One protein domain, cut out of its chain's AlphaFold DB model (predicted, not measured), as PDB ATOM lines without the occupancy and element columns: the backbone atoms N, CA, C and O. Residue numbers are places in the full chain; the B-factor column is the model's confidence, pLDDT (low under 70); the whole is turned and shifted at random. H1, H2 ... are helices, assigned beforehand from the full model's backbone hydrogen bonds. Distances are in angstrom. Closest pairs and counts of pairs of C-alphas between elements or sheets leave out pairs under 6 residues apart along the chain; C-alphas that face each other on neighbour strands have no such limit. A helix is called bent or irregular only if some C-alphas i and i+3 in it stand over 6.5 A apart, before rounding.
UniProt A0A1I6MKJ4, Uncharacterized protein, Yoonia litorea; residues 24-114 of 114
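AT A GLANCE: This is residues 24 to 114 of the 114 residues of an uncharacterized protein of Yoonia litorea (UniProt A0A1I6MKJ4). A long helix, H3, makes the length of a rod; H1 packs on its first arm, H3a, running back against it, and the short H2 caps the end where they turn. The second arm, H3b, runs on past H1, and residues 90 to 114 stick out. The printed part has 91 residues with three named helices, H1, H2 and H3, and no named strand: all helix. It is extended, with a radius of gyration of the C-alphas of 23.6 A and spans of 81 by 18 by 15 A.

IN THESE COORDINATES: H1, residues 24 to 44, begins with C-alpha 24 at (-32.261, -29.134, -2.928), is 28.7 A long and has a kink of 30 degrees near residue 37. H2, residues 47 to 58, is 15.6 A long and only just irregular: C-alphas 49 and 52 are 6.7 A apart. H3, residues 62 to 112, was assigned as one helix by its hydrogen bonds but is bent, with C-alphas 84 and 87 6.6 A apart. Its arms are H3a, residues 62 to 84, 33.0 A, and H3b, residues 87 to 112, 37.9 A, ending with C-alpha 112 at (-16.311, -12.075, 29.541).

HOW THE PARTS SIT: H1 and H3a touch, closest at the C-alphas of Phe 36 and Ala 74, 5.2 A, and run opposite ways at a steep tilt of 37 degrees, only just past shallow. H2 touches H3a at residues 62 to 66 alone, about perpendicular at 74 degrees; the closest C-alphas are those of Ser 55 and Pro 62, 5.1 A. H1 and H2 meet only through their link. Every O i to N i+4 pair is within hydrogen-bond range in H3a and H3b, against 16 of 17 in H1 and 5 of 8 in H2.

THE WHOLE: The C-alphas of Phe 56 and Lys 114 are the two farthest apart, 81.7 A. The printed part has no cut, and both links are tight. Residues 47 to 48, 50 and 113 to 114 have pLDDT under 70.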
ATOM      1  N   LEU A  24     -32.581 -28.485  -1.660       80.00
ATOM      2  CA  LEU A  24     -32.261 -29.134  -2.928       80.00
ATOM      3  C   LEU A  24     -33.231 -30.274  -3.287       80.00
ATOM      4  O   LEU A  24     -33.532 -30.474  -4.461       80.00
ATOM      5  N   LYS A  25     -33.756 -31.011  -2.297       80.12
ATOM      6  CA  LYS A  25     -34.738 -32.080  -2.550       80.12
ATOM      7  C   LYS A  25     -36.074 -31.516  -3.035       80.12
ATOM      8  O   LYS A  25     -36.691 -32.107  -3.916       80.12
ATOM      9  N   ALA A  26     -36.512 -30.392  -2.468       83.81
ATOM     10  CA  ALA A  26     -37.751 -29.735  -2.877       83.81
ATOM     11  C   ALA A  26     -37.644 -29.189  -4.309       83.81
ATOM     12  O   ALA A  26     -38.566 -29.372  -5.097       83.81
ATOM     13  N   GLU A  27     -36.498 -28.612  -4.673       85.12
ATOM     14  CA  GLU A  27     -36.240 -28.124  -6.035       85.12
ATOM     15  C   GLU A  27     -36.201 -29.253  -7.064       85.12
ATOM     16  O   GLU A  27     -36.845 -29.164  -8.105       85.12
ATOM     17  N   VAL A  28     -35.515 -30.355  -6.748       85.81
ATOM     18  CA  VAL A  28     -35.500 -31.555  -7.596       85.81
ATOM     19  C   VAL A  28     -36.912 -32.115  -7.780       85.81
ATOM     20  O   VAL A  28     -37.289 -32.474  -8.893       85.81
ATOM     21  N   ARG A  29     -37.726 -32.150  -6.718       86.75
ATOM     22  CA  ARG A  29     -39.125 -32.594  -6.805       86.75
ATOM     23  C   ARG A  29     -39.974 -31.654  -7.665       86.75
ATOM     24  O   ARG A  29     -40.794 -32.132  -8.441       86.75
ATOM     25  N   LEU A  30     -39.766 -30.342  -7.558       87.25
ATOM     26  CA  LEU A  30     -40.419 -29.340  -8.408       87.25
ATOM     27  C   LEU A  30     -40.088 -29.550  -9.887       87.25
ATOM     28  O   LEU A  30     -40.986 -29.512 -10.725       87.25
ATOM     29  N   ILE A  31     -38.823 -29.838 -10.198       85.56
ATOM     30  CA  ILE A  31     -38.383 -30.160 -11.558       85.56
ATOM     31  C   ILE A  31     -39.032 -31.459 -12.053       85.56
ATOM     32  O   ILE A  31     -39.569 -31.492 -13.155       85.56
ATOM     33  N   LEU A  32     -39.029 -32.516 -11.237       85.50
ATOM     34  CA  LEU A  32     -39.635 -33.798 -11.607       85.50
ATOM     35  C   LEU A  32     -41.158 -33.725 -11.771       85.50
ATOM     36  O   LEU A  32     -41.710 -34.513 -12.524       85.50
ATOM     37  N   GLY A  33     -41.841 -32.816 -11.072       86.00
ATOM     38  CA  GLY A  33     -43.285 -32.614 -11.207       86.00
ATOM     39  C   GLY A  33     -43.633 -31.580 -12.277       86.00
ATOM     40  O   GLY A  33     -44.078 -31.916 -13.372       86.00
ATOM     41  N   GLY A  34     -43.428 -30.300 -11.959       84.62
ATOM     42  CA  GLY A  34     -43.790 -29.187 -12.839       84.62
ATOM     43  C   GLY A  34     -42.910 -29.097 -14.087       84.62
ATOM     44  O   GLY A  34     -43.409 -28.822 -15.175       84.62
ATOM     45  N   GLY A  35     -41.614 -29.394 -13.956       82.19
ATOM     46  CA  GLY A  35     -40.711 -29.466 -15.108       82.19
ATOM     47  C   GLY A  35     -41.070 -30.612 -16.055       82.19
ATOM     48  O   GLY A  35     -41.067 -30.412 -17.264       82.19
ATOM     49  N   PHE A  36     -41.476 -31.774 -15.534       86.69
ATOM     50  CA  PHE A  36     -41.993 -32.873 -16.357       86.69
ATOM     51  C   PHE A  36     -43.234 -32.464 -17.158       86.69
ATOM     52  O   PHE A  36     -43.291 -32.741 -18.352       86.69
ATOM     53  N   ALA A  37     -44.188 -31.753 -16.550       86.31
ATOM     54  CA  ALA A  37     -45.363 -31.256 -17.270       86.31
ATOM     55  C   ALA A  37     -44.980 -30.311 -18.425       86.31
ATOM     56  O   ALA A  37     -45.510 -30.432 -19.528       86.31
ATOM     57  N   LEU A  38     -44.011 -29.416 -18.205       84.69
ATOM     58  CA  LEU A  38     -43.489 -28.543 -19.262       84.69
ATOM     59  C   LEU A  38     -42.772 -29.328 -20.366       84.69
ATOM     60  O   LEU A  38     -42.978 -29.040 -21.541       84.69
ATOM     61  N   VAL A  39     -41.970 -30.334 -20.008       84.00
ATOM     62  CA  VAL A  39     -41.290 -31.213 -20.974       84.00
ATOM     63  C   VAL A  39     -42.304 -31.993 -21.804       84.00
ATOM     64  O   VAL A  39     -42.149 -32.062 -23.017       84.00
ATOM     65  N   MET A  40     -43.369 -32.510 -21.190       83.56
ATOM     66  CA  MET A  40     -44.455 -33.207 -21.889       83.56
ATOM     67  C   MET A  40     -45.118 -32.311 -22.943       83.56
ATOM     68  O   MET A  40     -45.319 -32.741 -24.079       83.56
ATOM     69  N   ILE A  41     -45.406 -31.053 -22.589       85.69
ATOM     70  CA  ILE A  41     -45.975 -30.064 -23.515       85.69
ATOM     71  C   ILE A  41     -44.971 -29.729 -24.621       85.69
ATOM     72  O   ILE A  41     -45.320 -29.794 -25.795       85.69
ATOM     73  N   ALA A  42     -43.714 -29.435 -24.281       83.31
ATOM     74  CA  ALA A  42     -42.679 -29.135 -25.270       83.31
ATOM     75  C   ALA A  42     -42.492 -30.291 -26.265       83.31
ATOM     76  O   ALA A  42     -42.411 -30.081 -27.472       83.31
ATOM     77  N   MET A  43     -42.494 -31.524 -25.760       77.31
ATOM     78  CA  MET A  43     -42.375 -32.726 -26.569       77.31
ATOM     79  C   MET A  43     -43.602 -32.978 -27.448       77.31
ATOM     80  O   MET A  43     -43.434 -33.520 -28.537       77.31
ATOM     81  N   SER A  44     -44.802 -32.537 -27.055       78.56
ATOM     82  CA  SER A  44     -45.996 -32.665 -27.907       78.56
ATOM     83  C   SER A  44     -45.863 -31.933 -29.250       78.56
ATOM     84  O   SER A  44     -46.384 -32.418 -30.249       78.56
ATOM     85  N   PHE A  45     -45.085 -30.845 -29.321       81.06
ATOM     86  CA  PHE A  45     -44.844 -30.111 -30.572       81.06
ATOM     87  C   PHE A  45     -43.927 -30.844 -31.556       81.06
ATOM     88  O   PHE A  45     -43.946 -30.557 -32.748       81.06
ATOM     89  N   VAL A  46     -43.118 -31.784 -31.068       76.38
ATOM     90  CA  VAL A  46     -42.148 -32.545 -31.879       76.38
ATOM     91  C   VAL A  46     -42.548 -34.021 -31.971       76.38
ATOM     92  O   VAL A  46     -41.784 -34.869 -32.442       76.38
ATOM     93  N   ALA A  47     -43.754 -34.339 -31.494       69.25
ATOM     94  CA  ALA A  47     -44.169 -35.695 -31.193       69.25
ATOM     95  C   ALA A  47     -44.295 -36.591 -32.420       69.25
ATOM     96  O   ALA A  47     -43.890 -37.757 -32.383       69.25
ATOM     97  N   GLU A  48     -44.807 -36.031 -33.511       68.38
ATOM     98  CA  GLU A  48     -45.005 -36.754 -34.764       68.38
ATOM     99  C   GLU A  48     -43.684 -37.177 -35.412       68.38
ATOM    100  O   GLU A  48     -43.596 -38.261 -35.981       68.38
ATOM    101  N   GLN A  49     -42.631 -36.370 -35.262       72.31
ATOM    102  CA  GLN A  49     -41.327 -36.645 -35.868       72.31
ATOM    103  C   GLN A  49     -40.460 -37.596 -35.034       72.31
ATOM    104  O   GLN A  49     -39.537 -38.206 -35.567       72.31
ATOM    105  N   THR A  50     -40.736 -37.732 -33.732       69.38
ATOM    106  CA  THR A  50     -39.848 -38.449 -32.801       69.38
ATOM    107  C   THR A  50     -40.473 -39.705 -32.196       69.38
ATOM    108  O   THR A  50     -39.873 -40.777 -32.281       69.38
ATOM    109  N   PHE A  51     -41.676 -39.637 -31.614       73.88
ATOM    110  CA  PHE A  51     -42.235 -40.778 -30.866       73.88
ATOM    111  C   PHE A  51     -42.838 -41.846 -31.763       73.88
ATOM    112  O   PHE A  51     -42.719 -43.026 -31.452       73.88
ATOM    113  N   LEU A  52     -43.470 -41.451 -32.868       76.00
ATOM    114  CA  LEU A  52     -44.073 -42.375 -33.828       76.00
ATOM    115  C   LEU A  52     -43.047 -43.369 -34.399       76.00
ATOM    116  O   LEU A  52     -43.216 -44.567 -34.157       76.00
ATOM    117  N   PRO A  53     -41.950 -42.939 -35.051       81.44
ATOM    118  CA  PRO A  53     -40.959 -43.873 -35.589       81.44
ATOM    119  C   PRO A  53     -40.297 -44.722 -34.497       81.44
ATOM    120  O   PRO A  53     -40.094 -45.921 -34.684       81.44
ATOM    121  N   LEU A  54     -40.028 -44.138 -33.324       80.94
ATOM    122  CA  LEU A  54     -39.428 -44.871 -32.210       80.94
ATOM    123  C   LEU A  54     -40.386 -45.915 -31.614       80.94
ATOM    124  O   LEU A  54     -39.962 -47.004 -31.239       80.94
ATOM    125  N   SER A  55     -41.684 -45.616 -31.557       83.56
ATOM    126  CA  SER A  55     -42.711 -46.547 -31.078       83.56
ATOM    127  C   SER A  55     -42.874 -47.753 -31.994       83.56
ATOM    128  O   SER A  55     -42.951 -48.877 -31.499       83.56
ATOM    129  N   PHE A  56     -42.809 -47.540 -33.312       82.88
ATOM    130  CA  PHE A  56     -42.778 -48.623 -34.291       82.88
ATOM    131  C   PHE A  56     -41.510 -49.467 -34.161       82.88
ATOM    132  O   PHE A  56     -41.603 -50.691 -34.147       82.88
ATOM    133  N   ALA A  57     -40.344 -48.835 -33.994       85.62
ATOM    134  CA  ALA A  57     -39.076 -49.544 -33.817       85.62
ATOM    135  C   ALA A  57     -39.030 -50.390 -32.530       85.62
ATOM    136  O   ALA A  57     -38.427 -51.460 -32.516       85.62
ATOM    137  N   LEU A  58     -39.672 -49.927 -31.454       85.50
ATOM    138  CA  LEU A  58     -39.703 -50.615 -30.158       85.50
ATOM    139  C   LEU A  58     -40.906 -51.557 -29.986       85.50
ATOM    140  O   LEU A  58     -40.979 -52.257 -28.979       85.50
ATOM    141  N   GLY A  59     -41.867 -51.561 -30.917       86.38
ATOM    142  CA  GLY A  59     -43.114 -52.329 -30.787       86.38
ATOM    143  C   GLY A  59     -43.990 -51.895 -29.603       86.38
ATOM    144  O   GLY A  59     -44.788 -52.681 -29.093       86.38
ATOM    145  N   LEU A  60     -43.828 -50.658 -29.131       87.12
ATOM    146  CA  LEU A  60     -44.533 -50.115 -27.970       87.12
ATOM    147  C   LEU A  60     -45.627 -49.141 -28.399       87.12
ATOM    148  O   LEU A  60     -45.575 -48.533 -29.465       87.12
ATOM    149  N   ARG A  61     -46.615 -48.925 -27.524       85.50
ATOM    150  CA  ARG A  61     -47.615 -47.874 -27.742       85.50
ATOM    151  C   ARG A  61     -46.933 -46.496 -27.769       85.50
ATOM    152  O   ARG A  61     -46.163 -46.211 -26.847       85.50
ATOM    153  N   PRO A  62     -47.273 -45.605 -28.723       82.38
ATOM    154  CA  PRO A  62     -46.690 -44.262 -28.813       82.38
ATOM    155  C   PRO A  62     -46.757 -43.482 -27.499       82.38
ATOM    156  O   PRO A  62     -45.788 -42.847 -27.098       82.38
ATOM    157  N   THR A  63     -47.865 -43.611 -26.764       83.62
ATOM    158  CA  THR A  63     -48.058 -42.972 -25.456       83.62
ATOM    159  C   THR A  63     -47.037 -43.434 -24.414       83.62
ATOM    160  O   THR A  63     -46.566 -42.625 -23.624       83.62
ATOM    161  N   VAL A  64     -46.668 -44.719 -24.408       84.56
ATOM    162  CA  VAL A  64     -45.691 -45.271 -23.453       84.56
ATOM    163  C   VAL A  64     -44.302 -44.723 -23.749       84.56
ATOM    164  O   VAL A  64     -43.603 -44.284 -22.839       84.56
ATOM    165  N   VAL A  65     -43.927 -44.695 -25.029       85.44
ATOM    166  CA  VAL A  65     -42.643 -44.146 -25.484       85.44
ATOM    167  C   VAL A  65     -42.557 -42.650 -25.187       85.44
ATOM    168  O   VAL A  65     -41.546 -42.183 -24.667       85.44
ATOM    169  N   TRP A  66     -43.641 -41.915 -25.433       84.56
ATOM    170  CA  TRP A  66     -43.752 -40.491 -25.134       84.56
ATOM    171  C   TRP A  66     -43.591 -40.177 -23.642       84.56
ATOM    172  O   TRP A  66     -42.768 -39.335 -23.270       84.56
ATOM    173  N   VAL A  67     -44.328 -40.881 -22.777       85.38
ATOM    174  CA  VAL A  67     -44.230 -40.704 -21.320       85.38
ATOM    175  C   VAL A  67     -42.837 -41.086 -20.824       85.38
ATOM    176  O   VAL A  67     -42.247 -40.350 -20.033       85.38
ATOM    177  N   GLY A  68     -42.284 -42.200 -21.315       86.56
ATOM    178  CA  GLY A  68     -40.955 -42.675 -20.935       86.56
ATOM    179  C   GLY A  68     -39.846 -41.687 -21.293       86.56
ATOM    180  O   GLY A  68     -39.011 -41.376 -20.444       86.56
ATOM    181  N   LEU A  69     -39.863 -41.138 -22.511       85.69
ATOM    182  CA  LEU A  69     -38.893 -40.129 -22.946       85.69
ATOM    183  C   LEU A  69     -39.026 -38.830 -22.162       85.69
ATOM    184  O   LEU A  69     -38.027 -38.310 -21.671       85.69
ATOM    185  N   SER A  70     -40.252 -38.341 -21.977       85.88
ATOM    186  CA  SER A  70     -40.495 -37.106 -21.225       85.88
ATOM    187  C   SER A  70     -40.042 -37.242 -19.770       85.88
ATOM    188  O   SER A  70     -39.409 -36.338 -19.218       85.88
ATOM    189  N   PHE A  71     -40.299 -38.401 -19.155       88.44
ATOM    190  CA  PHE A  71     -39.844 -38.695 -17.801       88.44
ATOM    191  C   PHE A  71     -38.320 -38.830 -17.742       88.44
ATOM    192  O   PHE A  71     -37.689 -38.238 -16.869       88.44
ATOM    193  N   GLY A  72     -37.715 -39.532 -18.702       88.00
ATOM    194  CA  GLY A  72     -36.262 -39.652 -18.824       88.00
ATOM    195  C   GLY A  72     -35.578 -38.289 -18.938       88.00
ATOM    196  O   GLY A  72     -34.654 -37.999 -18.179       88.00
ATOM    197  N   CYS A  73     -36.082 -37.408 -19.805       87.75
ATOM    198  CA  CYS A  73     -35.598 -36.035 -19.938       87.75
ATOM    199  C   CYS A  73     -35.734 -35.246 -18.627       87.75
ATOM    200  O   CYS A  73     -34.781 -34.585 -18.213       87.75
ATOM    201  N   ALA A  74     -36.876 -35.349 -17.940       87.50
ATOM    202  CA  ALA A  74     -37.084 -34.685 -16.654       87.50
ATOM    203  C   ALA A  74     -36.119 -35.196 -15.569       87.50
ATOM    204  O   ALA A  74     -35.582 -34.397 -14.800       87.50
ATOM    205  N   VAL A  75     -35.846 -36.504 -15.528       89.38
ATOM    206  CA  VAL A  75     -34.879 -37.115 -14.601       89.38
ATOM    207  C   VAL A  75     -33.455 -36.655 -14.904       89.38
ATOM    208  O   VAL A  75     -32.746 -36.249 -13.983       89.38
ATOM    209  N   VAL A  76     -33.040 -36.665 -16.174       91.19
ATOM    210  CA  VAL A  76     -31.711 -36.186 -16.589       91.19
ATOM    211  C   VAL A  76     -31.536 -34.715 -16.217       91.19
ATOM    212  O   VAL A  76     -30.519 -34.344 -15.631       91.19
ATOM    213  N   TRP A  77     -32.547 -33.885 -16.476       88.19
ATOM    214  CA  TRP A  77     -32.526 -32.470 -16.115       88.19
ATOM    215  C   TRP A  77     -32.473 -32.253 -14.597       88.19
ATOM    216  O   TRP A  77     -31.671 -31.457 -14.102       88.19
ATOM    217  N   ALA A  78     -33.273 -33.003 -13.837       87.75
ATOM    218  CA  ALA A  78     -33.269 -32.960 -12.378       87.75
ATOM    219  C   ALA A  78     -31.912 -33.377 -11.793       87.75
ATOM    220  O   ALA A  78     -31.416 -32.742 -10.859       87.75
ATOM    221  N   TRP A  79     -31.291 -34.413 -12.359       90.88
ATOM    222  CA  TRP A  79     -29.970 -34.879 -11.954       90.88
ATOM    223  C   TRP A  79     -28.876 -33.861 -12.285       90.88
ATOM    224  O   TRP A  79     -28.057 -33.542 -11.421       90.88
ATOM    225  N   TRP A  80     -28.906 -33.282 -13.488       91.00
ATOM    226  CA  TRP A  80     -27.998 -32.206 -13.884       91.00
ATOM    227  C   TRP A  80     -28.101 -31.005 -12.937       91.00
ATOM    228  O   TRP A  80     -27.094 -30.543 -12.392       91.00
ATOM    229  N   HIS A  81     -29.325 -30.546 -12.659       88.38
ATOM    230  CA  HIS A  81     -29.569 -29.455 -11.720       88.38
ATOM    231  C   HIS A  81     -29.076 -29.799 -10.309       88.38
ATOM    232  O   HIS A  81     -28.419 -28.982  -9.664       88.38
ATOM    233  N   HIS A  82     -29.335 -31.023  -9.833       87.56
ATOM    234  CA  HIS A  82     -28.834 -31.495  -8.546       87.56
ATOM    235  C   HIS A  82     -27.305 -31.447  -8.478       87.56
ATOM    236  O   HIS A  82     -26.757 -30.911  -7.514       87.56
ATOM    237  N   SER A  83     -26.627 -31.963  -9.505       88.62
ATOM    238  CA  SER A  83     -25.165 -32.002  -9.591       88.62
ATOM    239  C   SER A  83     -24.547 -30.602  -9.517       88.62
ATOM    240  O   SER A  83     -23.596 -30.384  -8.769       88.62
ATOM    241  N   GLN A  84     -25.145 -29.625 -10.204       88.81
ATOM    242  CA  GLN A  84     -24.642 -28.249 -10.239       88.81
ATOM    243  C   GLN A  84     -24.995 -27.433  -8.986       88.81
ATOM    244  O   GLN A  84     -24.195 -26.621  -8.511       88.81
ATOM    245  N   ALA A  85     -26.189 -27.631  -8.422       85.69
ATOM    246  CA  ALA A  85     -26.662 -26.867  -7.269       85.69
ATOM    247  C   ALA A  85     -26.089 -27.384  -5.940       85.69
ATOM    248  O   ALA A  85     -25.777 -26.584  -5.054       85.69
ATOM    249  N   LYS A  86     -25.889 -28.702  -5.804       86.12
ATOM    250  CA  LYS A  86     -25.352 -29.337  -4.589       86.12
ATOM    251  C   LYS A  86     -24.051 -28.702  -4.078       86.12
ATOM    252  O   LYS A  86     -24.042 -28.298  -2.916       86.12
ATOM    253  N   PRO A  87     -22.971 -28.559  -4.874       86.38
ATOM    254  CA  PRO A  87     -21.716 -28.007  -4.367       86.38
ATOM    255  C   PRO A  87     -21.869 -26.552  -3.914       86.38
ATOM    256  O   PRO A  87     -21.283 -26.162  -2.906       86.38
ATOM    257  N   ARG A  88     -22.697 -25.758  -4.607       85.88
ATOM    258  CA  ARG A  88     -22.956 -24.354  -4.254       85.88
ATOM    259  C   ARG A  88     -23.702 -24.231  -2.928       85.88
ATOM    260  O   ARG A  88     -23.293 -23.447  -2.076       85.88
ATOM    261  N   ILE A  89     -24.752 -25.031  -2.733       85.94
ATOM    262  CA  ILE A  89     -25.536 -25.038  -1.490       85.94
ATOM    263  C   ILE A  89     -24.684 -25.541  -0.322       85.94
ATOM    264  O   ILE A  89     -24.664 -24.901   0.725       85.94
ATOM    265  N   MET A  90     -23.921 -26.625  -0.502       86.12
ATOM    266  CA  MET A  90     -23.039 -27.139   0.554       86.12
ATOM    267  C   MET A  90     -21.955 -26.122   0.932       86.12
ATOM    268  O   MET A  90     -21.698 -25.912   2.116       86.12
ATOM    269  N   ALA A  91     -21.353 -25.441  -0.048       86.19
ATOM    270  CA  ALA A  91     -20.385 -24.381   0.224       86.19
ATOM    271  C   ALA A  91     -21.014 -23.216   1.006       86.19
ATOM    272  O   ALA A  91     -20.406 -22.730   1.960       86.19
ATOM    273  N   ALA A  92     -22.234 -22.804   0.647       85.00
ATOM    274  CA  ALA A  92     -22.963 -21.764   1.366       85.00
ATOM    275  C   ALA A  92     -23.328 -22.188   2.797       85.00
ATOM    276  O   ALA A  92     -23.152 -21.394   3.712       85.00
ATOM    277  N   GLN A  93     -23.752 -23.437   3.015       86.56
ATOM    278  CA  GLN A  93     -24.050 -23.974   4.352       86.56
ATOM    279  C   GLN A  93     -22.820 -23.983   5.263       86.56
ATOM    280  O   GLN A  93     -22.905 -23.586   6.423       86.56
ATOM    281  N   VAL A  94     -21.661 -24.387   4.733       87.75
ATOM    282  CA  VAL A  94     -20.394 -24.351   5.482       87.75
ATOM    283  C   VAL A  94     -20.012 -22.913   5.840       87.75
ATOM    284  O   VAL A  94     -19.536 -22.658   6.946       87.75
ATOM    285  N   LEU A  95     -20.213 -21.968   4.920       85.75
ATOM    286  CA  LEU A  95     -19.868 -20.567   5.136       85.75
ATOM    287  C   LEU A  95     -20.826 -19.884   6.130       85.75
ATOM    288  O   LEU A  95     -20.370 -19.154   7.005       85.75
ATOM    289  N   ASP A  96     -22.126 -20.174   6.049       86.50
ATOM    290  CA  ASP A  96     -23.148 -19.697   6.991       86.50
ATOM    291  C   ASP A  96     -22.886 -20.212   8.417       86.50
ATOM    292  O   ASP A  96     -22.882 -19.439   9.377       86.50
ATOM    293  N   ALA A  97     -22.530 -21.495   8.558       86.56
ATOM    294  CA  ALA A  97     -22.120 -22.068   9.840       86.56
ATOM    295  C   ALA A  97     -20.872 -21.375  10.420       86.56
ATOM    296  O   ALA A  97     -20.805 -21.124  11.626       86.56
ATOM    297  N   ALA A  98     -19.900 -21.022   9.572       86.62
ATOM    298  CA  ALA A  98     -18.711 -20.286   9.997       86.62
ATOM    299  C   ALA A  98     -19.052 -18.868  10.494       86.62
ATOM    300  O   ALA A  98     -18.530 -18.455  11.531       86.62
ATOM    301  N   PHE A  99     -19.962 -18.151   9.821       85.25
ATOM    302  CA  PHE A  99     -20.447 -16.845  10.289       85.25
ATOM    303  C   PHE A  99     -21.154 -16.938  11.646       85.25
ATOM    304  O   PHE A  99     -20.903 -16.111  12.525       85.25
ATOM    305  N   LEU A 100     -22.008 -17.948  11.841       84.75
ATOM    306  CA  LEU A 100     -22.712 -18.159  13.109       84.75
ATOM    307  C   LEU A 100     -21.744 -18.455  14.261       84.75
ATOM    308  O   LEU A 100     -21.904 -17.910  15.355       84.75
ATOM    309  N   HIS A 101     -20.729 -19.285  14.019       86.38
ATOM    310  CA  HIS A 101     -19.739 -19.630  15.037       86.38
ATOM    311  C   HIS A 101     -18.866 -18.427  15.432       86.38
ATOM    312  O   HIS A 101     -18.642 -18.195  16.622       86.38
ATOM    313  N   ASP A 102     -18.410 -17.632  14.459       86.00
ATOM    314  CA  ASP A 102     -17.619 -16.421  14.719       86.00
ATOM    315  C   ASP A 102     -18.421 -15.386  15.528       86.00
ATOM    316  O   ASP A 102     -17.946 -14.866  16.542       86.00
ATOM    317  N   TYR A 103     -19.697 -15.190  15.172       83.06
ATOM    318  CA  TYR A 103     -20.606 -14.313  15.913       83.06
ATOM    319  C   TYR A 103     -20.813 -14.768  17.369       83.06
ATOM    320  O   TYR A 103     -20.760 -13.960  18.303       83.06
ATOM    321  N   GLN A 104     -21.002 -16.073  17.598       87.06
ATOM    322  CA  GLN A 104     -21.114 -16.626  18.953       87.06
ATOM    323  C   GLN A 104     -19.821 -16.450  19.760       87.06
ATOM    324  O   GLN A 104     -19.878 -16.134  20.953       87.06
ATOM    325  N   ALA A 105     -18.656 -16.628  19.130       85.06
ATOM    326  CA  ALA A 105     -17.363 -16.424  19.773       85.06
ATOM    327  C   ALA A 105     -17.155 -14.954  20.179       85.06
ATOM    328  O   ALA A 105     -16.702 -14.693  21.297       85.06
ATOM    329  N   GLN A 106     -17.540 -14.002  19.323       84.62
ATOM    330  CA  GLN A 106     -17.525 -12.568  19.639       84.62
ATOM    331  C   GLN A 106     -18.412 -12.241  20.843       84.62
ATOM    332  O   GLN A 106     -17.923 -11.673  21.820       84.62
ATOM    333  N   ARG A 107     -19.671 -12.696  20.836       81.31
ATOM    334  CA  ARG A 107     -20.612 -12.492  21.953       81.31
ATOM    335  C   ARG A 107     -20.053 -13.023  23.276       81.31
ATOM    336  O   ARG A 107     -20.111 -12.337  24.292       81.31
ATOM    337  N   ARG A 108     -19.448 -14.216  23.279       83.88
ATOM    338  CA  ARG A 108     -18.815 -14.786  24.487       83.88
ATOM    339  C   ARG A 108     -17.638 -13.947  24.991       83.88
ATOM    340  O   ARG A 108     -17.448 -13.845  26.200       83.88
ATOM    341  N   ARG A 109     -16.847 -13.354  24.090       82.31
ATOM    342  CA  ARG A 109     -15.733 -12.460  24.455       82.31
ATOM    343  C   ARG A 109     -16.230 -11.140  25.039       82.31
ATOM    344  O   ARG A 109     -15.648 -10.673  26.009       82.31
ATOM    345  N   GLU A 110     -17.300 -10.571  24.491       78.69
ATOM    346  CA  GLU A 110     -17.934  -9.359  25.030       78.69
ATOM    347  C   GLU A 110     -18.511  -9.596  26.429       78.69
ATOM    348  O   GLU A 110     -18.288  -8.792  27.328       78.69
ATOM    349  N   HIS A 111     -19.179 -10.734  26.639       73.81
ATOM    350  CA  HIS A 111     -19.722 -11.106  27.947       73.81
ATOM    351  C   HIS A 111     -18.651 -11.421  29.003       73.81
ATOM    352  O   HIS A 111     -18.933 -11.265  30.179       73.81
ATOM    353  N   ARG A 112     -17.440 -11.848  28.612       70.62
ATOM    354  CA  ARG A 112     -16.311 -12.075  29.541       70.62
ATOM    355  C   ARG A 112     -15.541 -10.805  29.921       70.62
ATOM    356  O   ARG A 112     -14.692 -10.872  30.801       70.62
ATOM    357  N   LYS A 113     -15.754  -9.696  29.207       64.69
ATOM    358  CA  LYS A 113     -15.100  -8.401  29.469       64.69
ATOM    359  C   LYS A 113     -15.944  -7.460  30.339       64.69
ATOM    360  O   LYS A 113     -15.468  -6.376  30.661       64.69
ATOM    361  N   LYS A 114     -17.178  -7.851  30.661       54.78
ATOM    362  CA  LYS A 114     -18.040  -7.213  31.660       54.78
ATOM    363  C   LYS A 114     -17.949  -7.993  32.960       54.78
ATOM    364  O   LYS A 114     -18.063  -7.335  34.009       54.78
TER     365      LYS A 114